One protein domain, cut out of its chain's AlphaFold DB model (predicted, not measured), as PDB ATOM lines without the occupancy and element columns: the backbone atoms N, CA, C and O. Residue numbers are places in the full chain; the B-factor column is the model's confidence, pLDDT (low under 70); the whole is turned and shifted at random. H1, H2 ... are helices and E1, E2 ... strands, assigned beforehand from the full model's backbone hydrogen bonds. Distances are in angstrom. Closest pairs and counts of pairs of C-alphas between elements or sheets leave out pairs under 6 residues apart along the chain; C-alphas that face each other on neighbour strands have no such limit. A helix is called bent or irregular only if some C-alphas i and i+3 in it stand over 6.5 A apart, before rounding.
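AT A GLANCE: This is residues 60 to 129 of the 460 residues of the protein "Hypothetical protein" of Grammatophora oceanica (UniProt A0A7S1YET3). A tiny hairpin of two strands, E1 and E2, leads straight into H2, which packs on the equally long H3 at a steep angle after a tight turn; the short helix H1 packs on the first residues of H2. Residues 110 to 129, with no named element, follow H3, and their last C-alpha comes back to 7.0 A from the first printed one. The printed part has 70 residues with three named helices and two named strands, in the order H1, E1, E2, H2, H3, and its class is mostly helix. The two strands make one antiparallel sheet, order E1 - E2. The whole is compact, with a radius of gyration of the C-alphas of 10.7 A, and its C-alphas span 32 by 26 by 19 A.

IN THESE COORDINATES: E1 is residues 72 to 74 and begins at C-alpha 72, at (20.185, -50.112, -7.862). E2 is residues 80 to 82. H2 follows at once with residues 83 to 94, 15.6 A from first to last C-alpha, beginning at (13.996, -50.897, -9.651). H3 is residues 98 to 109, 14.9 A long, and ends at C-alpha 109, at (9.975, -52.049, -0.559). H3 is neither bent nor irregular, but only just: C-alphas 106 and 109 are 6.5 A apart. H1, before the strands, is residues 66 to 70.

HOW THE PARTS SIT: E1 and E2 form a hairpin, antiparallel, with 144 degrees between their directions. N 73 and O 81 are within hydrogen-bond range at 2.8 A, and N 81 and O 73 at 3.0 A. The C-alphas of Met 72 and Cys 83, the closest of E1 and H2, are 6.5 A apart. H2 and H3 touch, run opposite ways and stand at a steep tilt of 65 degrees; their closest C-alphas are those of Ile 87 and Ala 101, 5.3 A apart. H1 touches H2, which meets it with residues 83 to 85 alone; the closest C-alphas, those of Leu 69 and Arg 84, are 4.8 A apart. H3 is apart from H1, E1 and E2. In H1 and H2 every O i to N i+4 pair is within hydrogen-bond range, and in H3 7 of 8 are.

THE WHOLE: The two C-alphas farthest apart, those of Gly 78 and Val 129, are 33.8 A apart. The printed part has no cut, and each of the four links between named elements is tight. The mean pLDDT of the printed part is 75.1. It is under 70 at residues 60 and 62, residues 75 to 78, residues 111 to 118, residue 120 and residues 125 to 129 of this model.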
ATOM      1  N   GLY A  60       3.058 -46.092 -15.396       69.50
ATOM      2  CA  GLY A  60       2.152 -44.974 -15.711       69.50
ATOM      3  C   GLY A  60       2.672 -43.591 -15.282       69.50
ATOM      4  O   GLY A  60       1.910 -42.624 -15.239       69.50
ATOM      5  N   CYS A  61       3.965 -43.487 -14.965       71.88
ATOM      6  CA  CYS A  61       4.582 -42.315 -14.350       71.88
ATOM      7  C   CYS A  61       5.620 -41.677 -15.284       71.88
ATOM      8  O   CYS A  61       6.639 -42.290 -15.594       71.88
ATOM      9  N   VAL A  62       5.454 -40.397 -15.639       67.50
ATOM     10  CA  VAL A  62       6.447 -39.652 -16.452       67.50
ATOM     11  C   VAL A  62       7.785 -39.505 -15.719       67.50
ATOM     12  O   VAL A  62       8.849 -39.415 -16.328       67.50
ATOM     13  N   THR A  63       7.733 -39.474 -14.389       70.69
ATOM     14  CA  THR A  63       8.912 -39.398 -13.525       70.69
ATOM     15  C   THR A  63       9.637 -40.736 -13.369       70.69
ATOM     16  O   THR A  63      10.750 -40.740 -12.851       70.69
ATOM     17  N   CYS A  64       9.056 -41.850 -13.831       76.62
ATOM     18  CA  CYS A  64       9.675 -43.172 -13.796       76.62
ATOM     19  C   CYS A  64      10.499 -43.411 -15.069       76.62
ATOM     20  O   CYS A  64      10.132 -44.190 -15.947       76.62
ATOM     21  N   THR A  65      11.590 -42.657 -15.201       74.88
ATOM     22  CA  THR A  65      12.485 -42.723 -16.363       74.88
ATOM     23  C   THR A  65      13.373 -43.966 -16.323       74.88
ATOM     24  O   THR A  65      13.529 -44.592 -15.273       74.88
ATOM     25  N   ASP A  66      14.018 -44.291 -17.448       75.75
ATOM     26  CA  ASP A  66      14.975 -45.401 -17.511       75.75
ATOM     27  C   ASP A  66      16.111 -45.252 -16.489       75.75
ATOM     28  O   ASP A  66      16.449 -46.222 -15.820       75.75
ATOM     29  N   ASP A  67      16.603 -44.032 -16.258       71.69
ATOM     30  CA  ASP A  67      17.618 -43.760 -15.231       71.69
ATOM     31  C   ASP A  67      17.135 -44.120 -13.815       71.69
ATOM     32  O   ASP A  67      17.879 -44.701 -13.021       71.69
ATOM     33  N   VAL A  68      15.878 -43.802 -13.483       75.44
ATOM     34  CA  VAL A  68      15.280 -44.162 -12.185       75.44
ATOM     35  C   VAL A  68      15.106 -45.676 -12.095       75.44
ATOM     36  O   VAL A  68      15.466 -46.288 -11.089       75.44
ATOM     37  N   LEU A  69      14.597 -46.285 -13.163       78.94
ATOM     38  CA  LEU A  69      14.336 -47.717 -13.263       78.94
ATOM     39  C   LEU A  69      15.614 -48.558 -13.168       78.94
ATOM     40  O   LEU A  69      15.611 -49.623 -12.546       78.94
ATOM     41  N   ASP A  70      16.717 -48.069 -13.718       81.94
ATOM     42  CA  ASP A  70      17.987 -48.787 -13.748       81.94
ATOM     43  C   ASP A  70      18.840 -48.520 -12.496       81.94
ATOM     44  O   ASP A  70      19.870 -49.170 -12.285       81.94
ATOM     45  N   THR A  71      18.395 -47.630 -11.599       78.19
ATOM     46  CA  THR A  71      19.102 -47.389 -10.341       78.19
ATOM     47  C   THR A  71      18.985 -48.598  -9.404       78.19
ATOM     48  O   THR A  71      17.907 -49.153  -9.180       78.19
ATOM     49  N   MET A  72      20.114 -49.002  -8.815       79.81
ATOM     50  CA  MET A  72      20.185 -50.112  -7.862       79.81
ATOM     51  C   MET A  72      19.683 -49.686  -6.479       79.81
ATOM     52  O   MET A  72      20.219 -48.761  -5.868       79.81
ATOM     53  N   ALA A  73      18.706 -50.415  -5.950       71.94
ATOM     54  CA  ALA A  73      18.185 -50.256  -4.602       71.94
ATOM     55  C   ALA A  73      18.463 -51.514  -3.770       71.94
ATOM     56  O   ALA A  73      18.394 -52.645  -4.260       71.94
ATOM     57  N   ARG A  74      18.810 -51.322  -2.493       73.62
ATOM     58  CA  ARG A  74      19.088 -52.429  -1.575       73.62
ATOM     59  C   ARG A  74      17.807 -52.847  -0.864       73.62
ATOM     60  O   ARG A  74      17.246 -52.066  -0.102       73.62
ATOM     61  N   GLY A  75      17.351 -54.065  -1.133       63.84
ATOM     62  CA  GLY A  75      16.161 -54.650  -0.531       63.84
ATOM     63  C   GLY A  75      16.333 -54.924   0.960       63.84
ATOM     64  O   GLY A  75      17.447 -55.004   1.489       63.84
ATOM     65  N   SER A  76      15.208 -55.120   1.643       62.09
ATOM     66  CA  SER A  76      15.159 -55.523   3.056       62.09
ATOM     67  C   SER A  76      15.748 -56.918   3.317       62.09
ATOM     68  O   SER A  76      16.073 -57.241   4.456       62.09
ATOM     69  N   ASP A  77      15.944 -57.718   2.266       65.69
ATOM     70  CA  ASP A  77      16.642 -59.009   2.266       65.69
ATOM     71  C   ASP A  77      18.180 -58.878   2.195       65.69
ATOM     72  O   ASP A  77      18.895 -59.881   2.178       65.69
ATOM     73  N   GLY A  78      18.705 -57.649   2.144       65.94
ATOM     74  CA  GLY A  78      20.134 -57.348   2.112       65.94
ATOM     75  C   GLY A  78      20.782 -57.429   0.727       65.94
ATOM     76  O   GLY A  78      21.973 -57.108   0.631       65.94
ATOM     77  N   LYS A  79      20.028 -57.794  -0.320       73.75
ATOM     78  CA  LYS A  79      20.476 -57.877  -1.720       73.75
ATOM     79  C   LYS A  79      20.141 -56.594  -2.482       73.75
ATOM     80  O   LYS A  79      19.234 -55.862  -2.101       73.75
ATOM     81  N   SER A  80      20.872 -56.317  -3.558       77.38
ATOM     82  CA  SER A  80      20.630 -55.147  -4.408       77.38
ATOM     83  C   SER A  80      20.013 -55.565  -5.736       77.38
ATOM     84  O   SER A  80      20.520 -56.476  -6.389       77.38
ATOM     85  N   TYR A  81      18.960 -54.868  -6.146       80.25
ATOM     86  CA  TYR A  81      18.273 -55.064  -7.422       80.25
ATOM     87  C   TYR A  81      18.047 -53.697  -8.070       80.25
ATOM     88  O   TYR A  81      17.878 -52.713  -7.350       80.25
ATOM     89  N   SER A  82      18.022 -53.613  -9.401       85.94
ATOM     90  CA  SER A  82      17.500 -52.405 -10.050       85.94
ATOM     91  C   SER A  82      15.993 -52.309  -9.815       85.94
ATOM     92  O   SER A  82      15.328 -53.343  -9.662       85.94
ATOM     93  N   CYS A  83      15.443 -51.091  -9.787       84.12
ATOM     94  CA  CYS A  83      13.996 -50.897  -9.651       84.12
ATOM     95  C   CYS A  83      13.251 -51.690 -10.744       84.12
ATOM     96  O   CYS A  83      12.340 -52.455 -10.433       84.12
ATOM     97  N   ARG A  84      13.731 -51.622 -11.995       87.75
ATOM     98  CA  ARG A  84      13.231 -52.395 -13.140       87.75
ATOM     99  C   ARG A  84      13.290 -53.893 -12.898       87.75
ATOM    100  O   ARG A  84      12.272 -54.567 -12.974       87.75
ATOM    101  N   GLY A  85      14.460 -54.411 -12.528       87.19
ATOM    102  CA  GLY A  85      14.640 -55.844 -12.308       87.19
ATOM    103  C   GLY A  85      13.746 -56.376 -11.188       87.19
ATOM    104  O   GLY A  85      13.276 -57.513 -11.252       87.19
ATOM    105  N   ARG A  86      13.464 -55.553 -10.170       88.31
ATOM    106  CA  ARG A  86      12.554 -55.926  -9.085       88.31
ATOM    107  C   ARG A  86      11.085 -55.896  -9.514       88.31
ATOM    108  O   ARG A  86      10.357 -56.827  -9.167       88.31
ATOM    109  N   ILE A  87      10.675 -54.882 -10.276       86.94
ATOM    110  CA  ILE A  87       9.333 -54.774 -10.870       86.94
ATOM    111  C   ILE A  87       9.084 -55.968 -11.805       86.94
ATOM    112  O   ILE A  87       8.127 -56.717 -11.600       86.94
ATOM    113  N   ASP A  88      10.002 -56.237 -12.734       88.00
ATOM    114  CA  ASP A  88       9.917 -57.351 -13.687       88.00
ATOM    115  C   ASP A  88       9.844 -58.710 -12.980       88.00
ATOM    116  O   ASP A  88       9.096 -59.610 -13.383       88.00
ATOM    117  N   TRP A  89      10.587 -58.884 -11.883       88.38
ATOM    118  CA  TRP A  89      10.516 -60.100 -11.075       88.38
ATOM    119  C   TRP A  89       9.149 -60.268 -10.396       88.38
ATOM    120  O   TRP A  89       8.604 -61.373 -10.386       88.38
ATOM    121  N   LEU A  90       8.569 -59.197  -9.848       86.56
ATOM    122  CA  LEU A  90       7.238 -59.229  -9.230       86.56
ATOM    123  C   LEU A  90       6.145 -59.546 -10.261       86.56
ATOM    124  O   LEU A  90       5.283 -60.389  -9.999       86.56
ATOM    125  N   ILE A  91       6.226 -58.962 -11.454       85.88
ATOM    126  CA  ILE A  91       5.306 -59.258 -12.560       85.88
ATOM    127  C   ILE A  91       5.450 -60.728 -12.983       85.88
ATOM    128  O   ILE A  91       4.481 -61.490 -12.999       85.88
ATOM    129  N   SER A  92       6.673 -61.178 -13.271       80.56
ATOM    130  CA  SER A  92       6.918 -62.524 -13.811       80.56
ATOM    131  C   SER A  92       6.673 -63.649 -12.797       80.56
ATOM    132  O   SER A  92       6.028 -64.652 -13.134       80.56
ATOM    133  N   SER A  93       7.150 -63.480 -11.560       88.38
ATOM    134  CA  SER A  93       7.203 -64.527 -10.527       88.38
ATOM    135  C   SER A  93       6.041 -64.473  -9.539       88.38
ATOM    136  O   SER A  93       5.656 -65.508  -8.997       88.38
ATOM    137  N   LYS A  94       5.479 -63.285  -9.279       86.44
ATOM    138  CA  LYS A  94       4.333 -63.101  -8.369       86.44
ATOM    139  C   LYS A  94       3.031 -62.775  -9.097       86.44
ATOM    140  O   LYS A  94       2.004 -62.698  -8.431       86.44
ATOM    141  N   LYS A  95       3.061 -62.661 -10.433       89.00
ATOM    142  CA  LYS A  95       1.890 -62.388 -11.287       89.00
ATOM    143  C   LYS A  95       1.155 -61.101 -10.900       89.00
ATOM    144  O   LYS A  95      -0.058 -61.015 -11.051       89.00
ATOM    145  N   LEU A  96       1.895 -60.122 -10.382       83.56
ATOM    146  CA  LEU A  96       1.368 -58.787 -10.106       83.56
ATOM    147  C   LEU A  96       1.128 -58.036 -11.419       83.56
ATOM    148  O   LEU A  96       1.823 -58.273 -12.411       83.56
ATOM    149  N   SER A  97       0.157 -57.120 -11.406       83.00
ATOM    150  CA  SER A  97       0.054 -56.101 -12.449       83.00
ATOM    151  C   SER A  97       1.289 -55.190 -12.398       83.00
ATOM    152  O   SER A  97       1.950 -55.096 -11.361       83.00
ATOM    153  N   GLU A  98       1.622 -54.529 -13.507       82.56
ATOM    154  CA  GLU A  98       2.735 -53.570 -13.527       82.56
ATOM    155  C   GLU A  98       2.516 -52.453 -12.498       82.56
ATOM    156  O   GLU A  98       3.411 -52.157 -11.715       82.56
ATOM    157  N   GLU A  99       1.298 -51.917 -12.417       79.88
ATOM    158  CA  GLU A  99       0.920 -50.879 -11.457       79.88
ATOM    159  C   GLU A  99       1.109 -51.335  -9.999       79.88
ATOM    160  O   GLU A  99       1.731 -50.629  -9.206       79.88
ATOM    161  N   ASP A 100       0.649 -52.538  -9.642       83.69
ATOM    162  CA  ASP A 100       0.807 -53.068  -8.282       83.69
ATOM    163  C   ASP A 100       2.262 -53.414  -7.958       83.69
ATOM    164  O   ASP A 100       2.708 -53.249  -6.819       83.69
ATOM    165  N   ALA A 101       3.022 -53.889  -8.949       87.06
ATOM    166  CA  ALA A 101       4.453 -54.112  -8.800       87.06
ATOM    167  C   ALA A 101       5.179 -52.786  -8.531       87.06
ATOM    168  O   ALA A 101       6.003 -52.722  -7.620       87.06
ATOM    169  N   CYS A 102       4.827 -51.721  -9.251       85.88
ATOM    170  CA  CYS A 102       5.388 -50.389  -9.062       85.88
ATOM    171  C   CYS A 102       4.996 -49.767  -7.719       85.88
ATOM    172  O   CYS A 102       5.876 -49.307  -6.998       85.88
ATOM    173  N   ARG A 103       3.718 -49.836  -7.321       86.44
ATOM    174  CA  ARG A 103       3.233 -49.381  -6.005       86.44
ATOM    175  C   ARG A 103       3.970 -50.082  -4.862       86.44
ATOM    176  O   ARG A 103       4.438 -49.446  -3.921       86.44
ATOM    177  N   ARG A 104       4.160 -51.396  -4.977       84.94
ATOM    178  CA  ARG A 104       4.902 -52.190  -3.992       84.94
ATOM    179  C   ARG A 104       6.388 -51.837  -3.950       84.94
ATOM    180  O   ARG A 104       6.957 -51.721  -2.870       84.94
ATOM    181  N   VAL A 105       7.035 -51.682  -5.104       84.44
ATOM    182  CA  VAL A 105       8.466 -51.350  -5.186       84.44
ATOM    183  C   VAL A 105       8.716 -49.928  -4.692       84.44
ATOM    184  O   VAL A 105       9.593 -49.725  -3.862       84.44
ATOM    185  N   ALA A 106       7.934 -48.953  -5.146       78.50
ATOM    186  CA  ALA A 106       8.124 -47.542  -4.835       78.50
ATOM    187  C   ALA A 106       7.571 -47.126  -3.459       78.50
ATOM    188  O   ALA A 106       8.054 -46.145  -2.899       78.50
ATOM    189  N   GLY A 107       6.606 -47.864  -2.902       73.50
ATOM    190  CA  GLY A 107       6.021 -47.619  -1.582       73.50
ATOM    191  C   GLY A 107       6.558 -48.555  -0.498       73.50
ATOM    192  O   GLY A 107       7.262 -48.125   0.418       73.50
ATOM    193  N   ASP A 108       6.237 -49.846  -0.598       70.19
ATOM    194  CA  ASP A 108       6.469 -50.815   0.482       70.19
ATOM    195  C   ASP A 108       7.937 -51.258   0.599       70.19
ATOM    196  O   ASP A 108       8.467 -51.392   1.707       70.19
ATOM    197  N   GLU A 109       8.608 -51.508  -0.532       73.31
ATOM    198  CA  GLU A 109       9.975 -52.049  -0.559       73.31
ATOM    199  C   GLU A 109      11.040 -50.935  -0.564       73.31
ATOM    200  O   GLU A 109      12.030 -51.041   0.164       73.31
ATOM    201  N   PHE A 110      10.815 -49.839  -1.301       71.88
ATOM    202  CA  PHE A 110      11.751 -48.712  -1.447       71.88
ATOM    203  C   PHE A 110      11.079 -47.338  -1.286       71.88
ATOM    204  O   PHE A 110      11.382 -46.402  -2.028       71.88
ATOM    205  N   GLY A 111      10.184 -47.222  -0.300       63.00
ATOM    206  CA  GLY A 111       9.483 -45.986   0.062       63.00
ATOM    207  C   GLY A 111      10.371 -44.786   0.410       63.00
ATOM    208  O   GLY A 111      11.604 -44.853   0.416       63.00
ATOM    209  N   ILE A 112       9.719 -43.671   0.752       54.41
ATOM    210  CA  ILE A 112      10.353 -42.367   1.013       54.41
ATOM    211  C   ILE A 112      11.554 -42.508   1.969       54.41
ATOM    212  O   ILE A 112      11.412 -42.915   3.123       54.41
ATOM    213  N   GLY A 113      12.746 -42.159   1.469       55.12
ATOM    214  CA  GLY A 113      14.006 -42.172   2.222       55.12
ATOM    215  C   GLY A 113      14.773 -43.503   2.227       55.12
ATOM    216  O   GLY A 113      15.821 -43.575   2.867       55.12
ATOM    217  N   LYS A 114      14.293 -44.546   1.533       56.03
ATOM    218  CA  LYS A 114      14.922 -45.885   1.508       56.03
ATOM    219  C   LYS A 114      15.487 -46.312   0.151       56.03
ATOM    220  O   LYS A 114      16.116 -47.364   0.064       56.03
ATOM    221  N   GLY A 115      15.312 -45.509  -0.893       60.56
ATOM    222  CA  GLY A 115      15.884 -45.785  -2.204       60.56
ATOM    223  C   GLY A 115      15.384 -44.822  -3.282       60.56
ATOM    224  O   GLY A 115      14.496 -44.018  -3.021       60.56
ATOM    225  N   PRO A 116      15.958 -44.897  -4.490       61.56
ATOM    226  CA  PRO A 116      15.649 -44.002  -5.606       61.56
ATOM    227  C   PRO A 116      14.322 -44.326  -6.315       61.56
ATOM    228  O   PRO A 116      13.854 -43.512  -7.105       61.56
ATOM    229  N   CYS A 117      13.706 -45.486  -6.042       68.31
ATOM    230  CA  CYS A 117      12.494 -45.924  -6.743       68.31
ATOM    231  C   CYS A 117      11.223 -45.140  -6.326       68.31
ATOM    232  O   CYS A 117      10.332 -44.940  -7.151       68.31
ATOM    233  N   GLY A 118      11.116 -44.676  -5.074       68.62
ATOM    234  CA  GLY A 118       9.993 -43.849  -4.595       68.62
ATOM    235  C   GLY A 118      10.401 -42.382  -4.403       68.62
ATOM    236  O   GLY A 118      11.546 -42.141  -4.022       68.62
ATOM    237  N   PRO A 119       9.537 -41.363  -4.630       70.00
ATOM    238  CA  PRO A 119       8.162 -41.336  -5.171       70.00
ATOM    239  C   PRO A 119       8.065 -41.356  -6.710       70.00
ATOM    240  O   PRO A 119       6.980 -41.236  -7.270       70.00
ATOM    241  N   ALA A 120       9.198 -41.422  -7.413       69.75
ATOM    242  CA  ALA A 120       9.263 -41.191  -8.858       69.75
ATOM    243  C   ALA A 120       8.505 -42.239  -9.697       69.75
ATOM    244  O   ALA A 120       7.958 -41.884 -10.744       69.75
ATOM    245  N   CYS A 121       8.440 -43.487  -9.225       76.69
ATOM    246  CA  CYS A 121       7.724 -44.596  -9.861       76.69
ATOM    247  C   CYS A 121       6.478 -45.056  -9.089       76.69
ATOM    248  O   CYS A 121       5.921 -46.096  -9.427       76.69
ATOM    249  N   ASP A 122       6.062 -44.334  -8.042       82.44
ATOM    250  CA  ASP A 122       4.862 -44.672  -7.267       82.44
ATOM    251  C   ASP A 122       3.616 -44.124  -7.984       82.44
ATOM    252  O   ASP A 122       3.458 -42.901  -8.010       82.44
ATOM    253  N   PRO A 123       2.719 -44.969  -8.526       73.75
ATOM    254  CA  PRO A 123       1.524 -44.514  -9.243       73.75
ATOM    255  C   PRO A 123       0.611 -43.595  -8.417       73.75
ATOM    256  O   PRO A 123      -0.114 -42.778  -8.982       73.75
ATOM    257  N   ASP A 124       0.673 -43.678  -7.084       71.62
ATOM    258  CA  ASP A 124      -0.157 -42.875  -6.184       71.62
ATOM    259  C   ASP A 124       0.503 -41.522  -5.820       71.62
ATOM    260  O   ASP A 124      -0.145 -40.637  -5.249       71.62
ATOM    261  N   GLN A 125       1.793 -41.333  -6.139       67.75
ATOM    262  CA  GLN A 125       2.575 -40.141  -5.766       67.75
ATOM    263  C   GLN A 125       3.293 -39.447  -6.931       67.75
ATOM    264  O   GLN A 125       3.695 -38.286  -6.787       67.75
ATOM    265  N   CYS A 126       3.458 -40.133  -8.057       68.19
ATOM    266  CA  CYS A 126       4.175 -39.659  -9.228       68.19
ATOM    267  C   CYS A 126       3.329 -38.703 -10.086       68.19
ATOM    268  O   CYS A 126       2.128 -38.517  -9.876       68.19
ATOM    269  N   TRP A 127       3.968 -38.076 -11.078       55.44
ATOM    270  CA  TRP A 127       3.247 -37.323 -12.103       55.44
ATOM    271  C   TRP A 127       2.729 -38.282 -13.182       55.44
ATOM    272  O   TRP A 127       3.519 -38.833 -13.958       55.44
ATOM    273  N   ALA A 128       1.410 -38.466 -13.221       56.72
ATOM    274  CA  ALA A 128       0.726 -39.203 -14.277       56.72
ATOM    275  C   ALA A 128       0.738 -38.421 -15.603       56.72
ATOM    276  O   ALA A 128       0.808 -37.189 -15.625       56.72
ATOM    277  N   VAL A 129       0.682 -39.147 -16.721       44.31
ATOM    278  CA  VAL A 129       0.596 -38.568 -18.068       44.31
ATOM    279  C   VAL A 129      -0.726 -37.802 -18.214       44.31
ATOM    280  O   VAL A 129      -1.778 -38.409 -18.367       44.31
TER     281      VAL A 129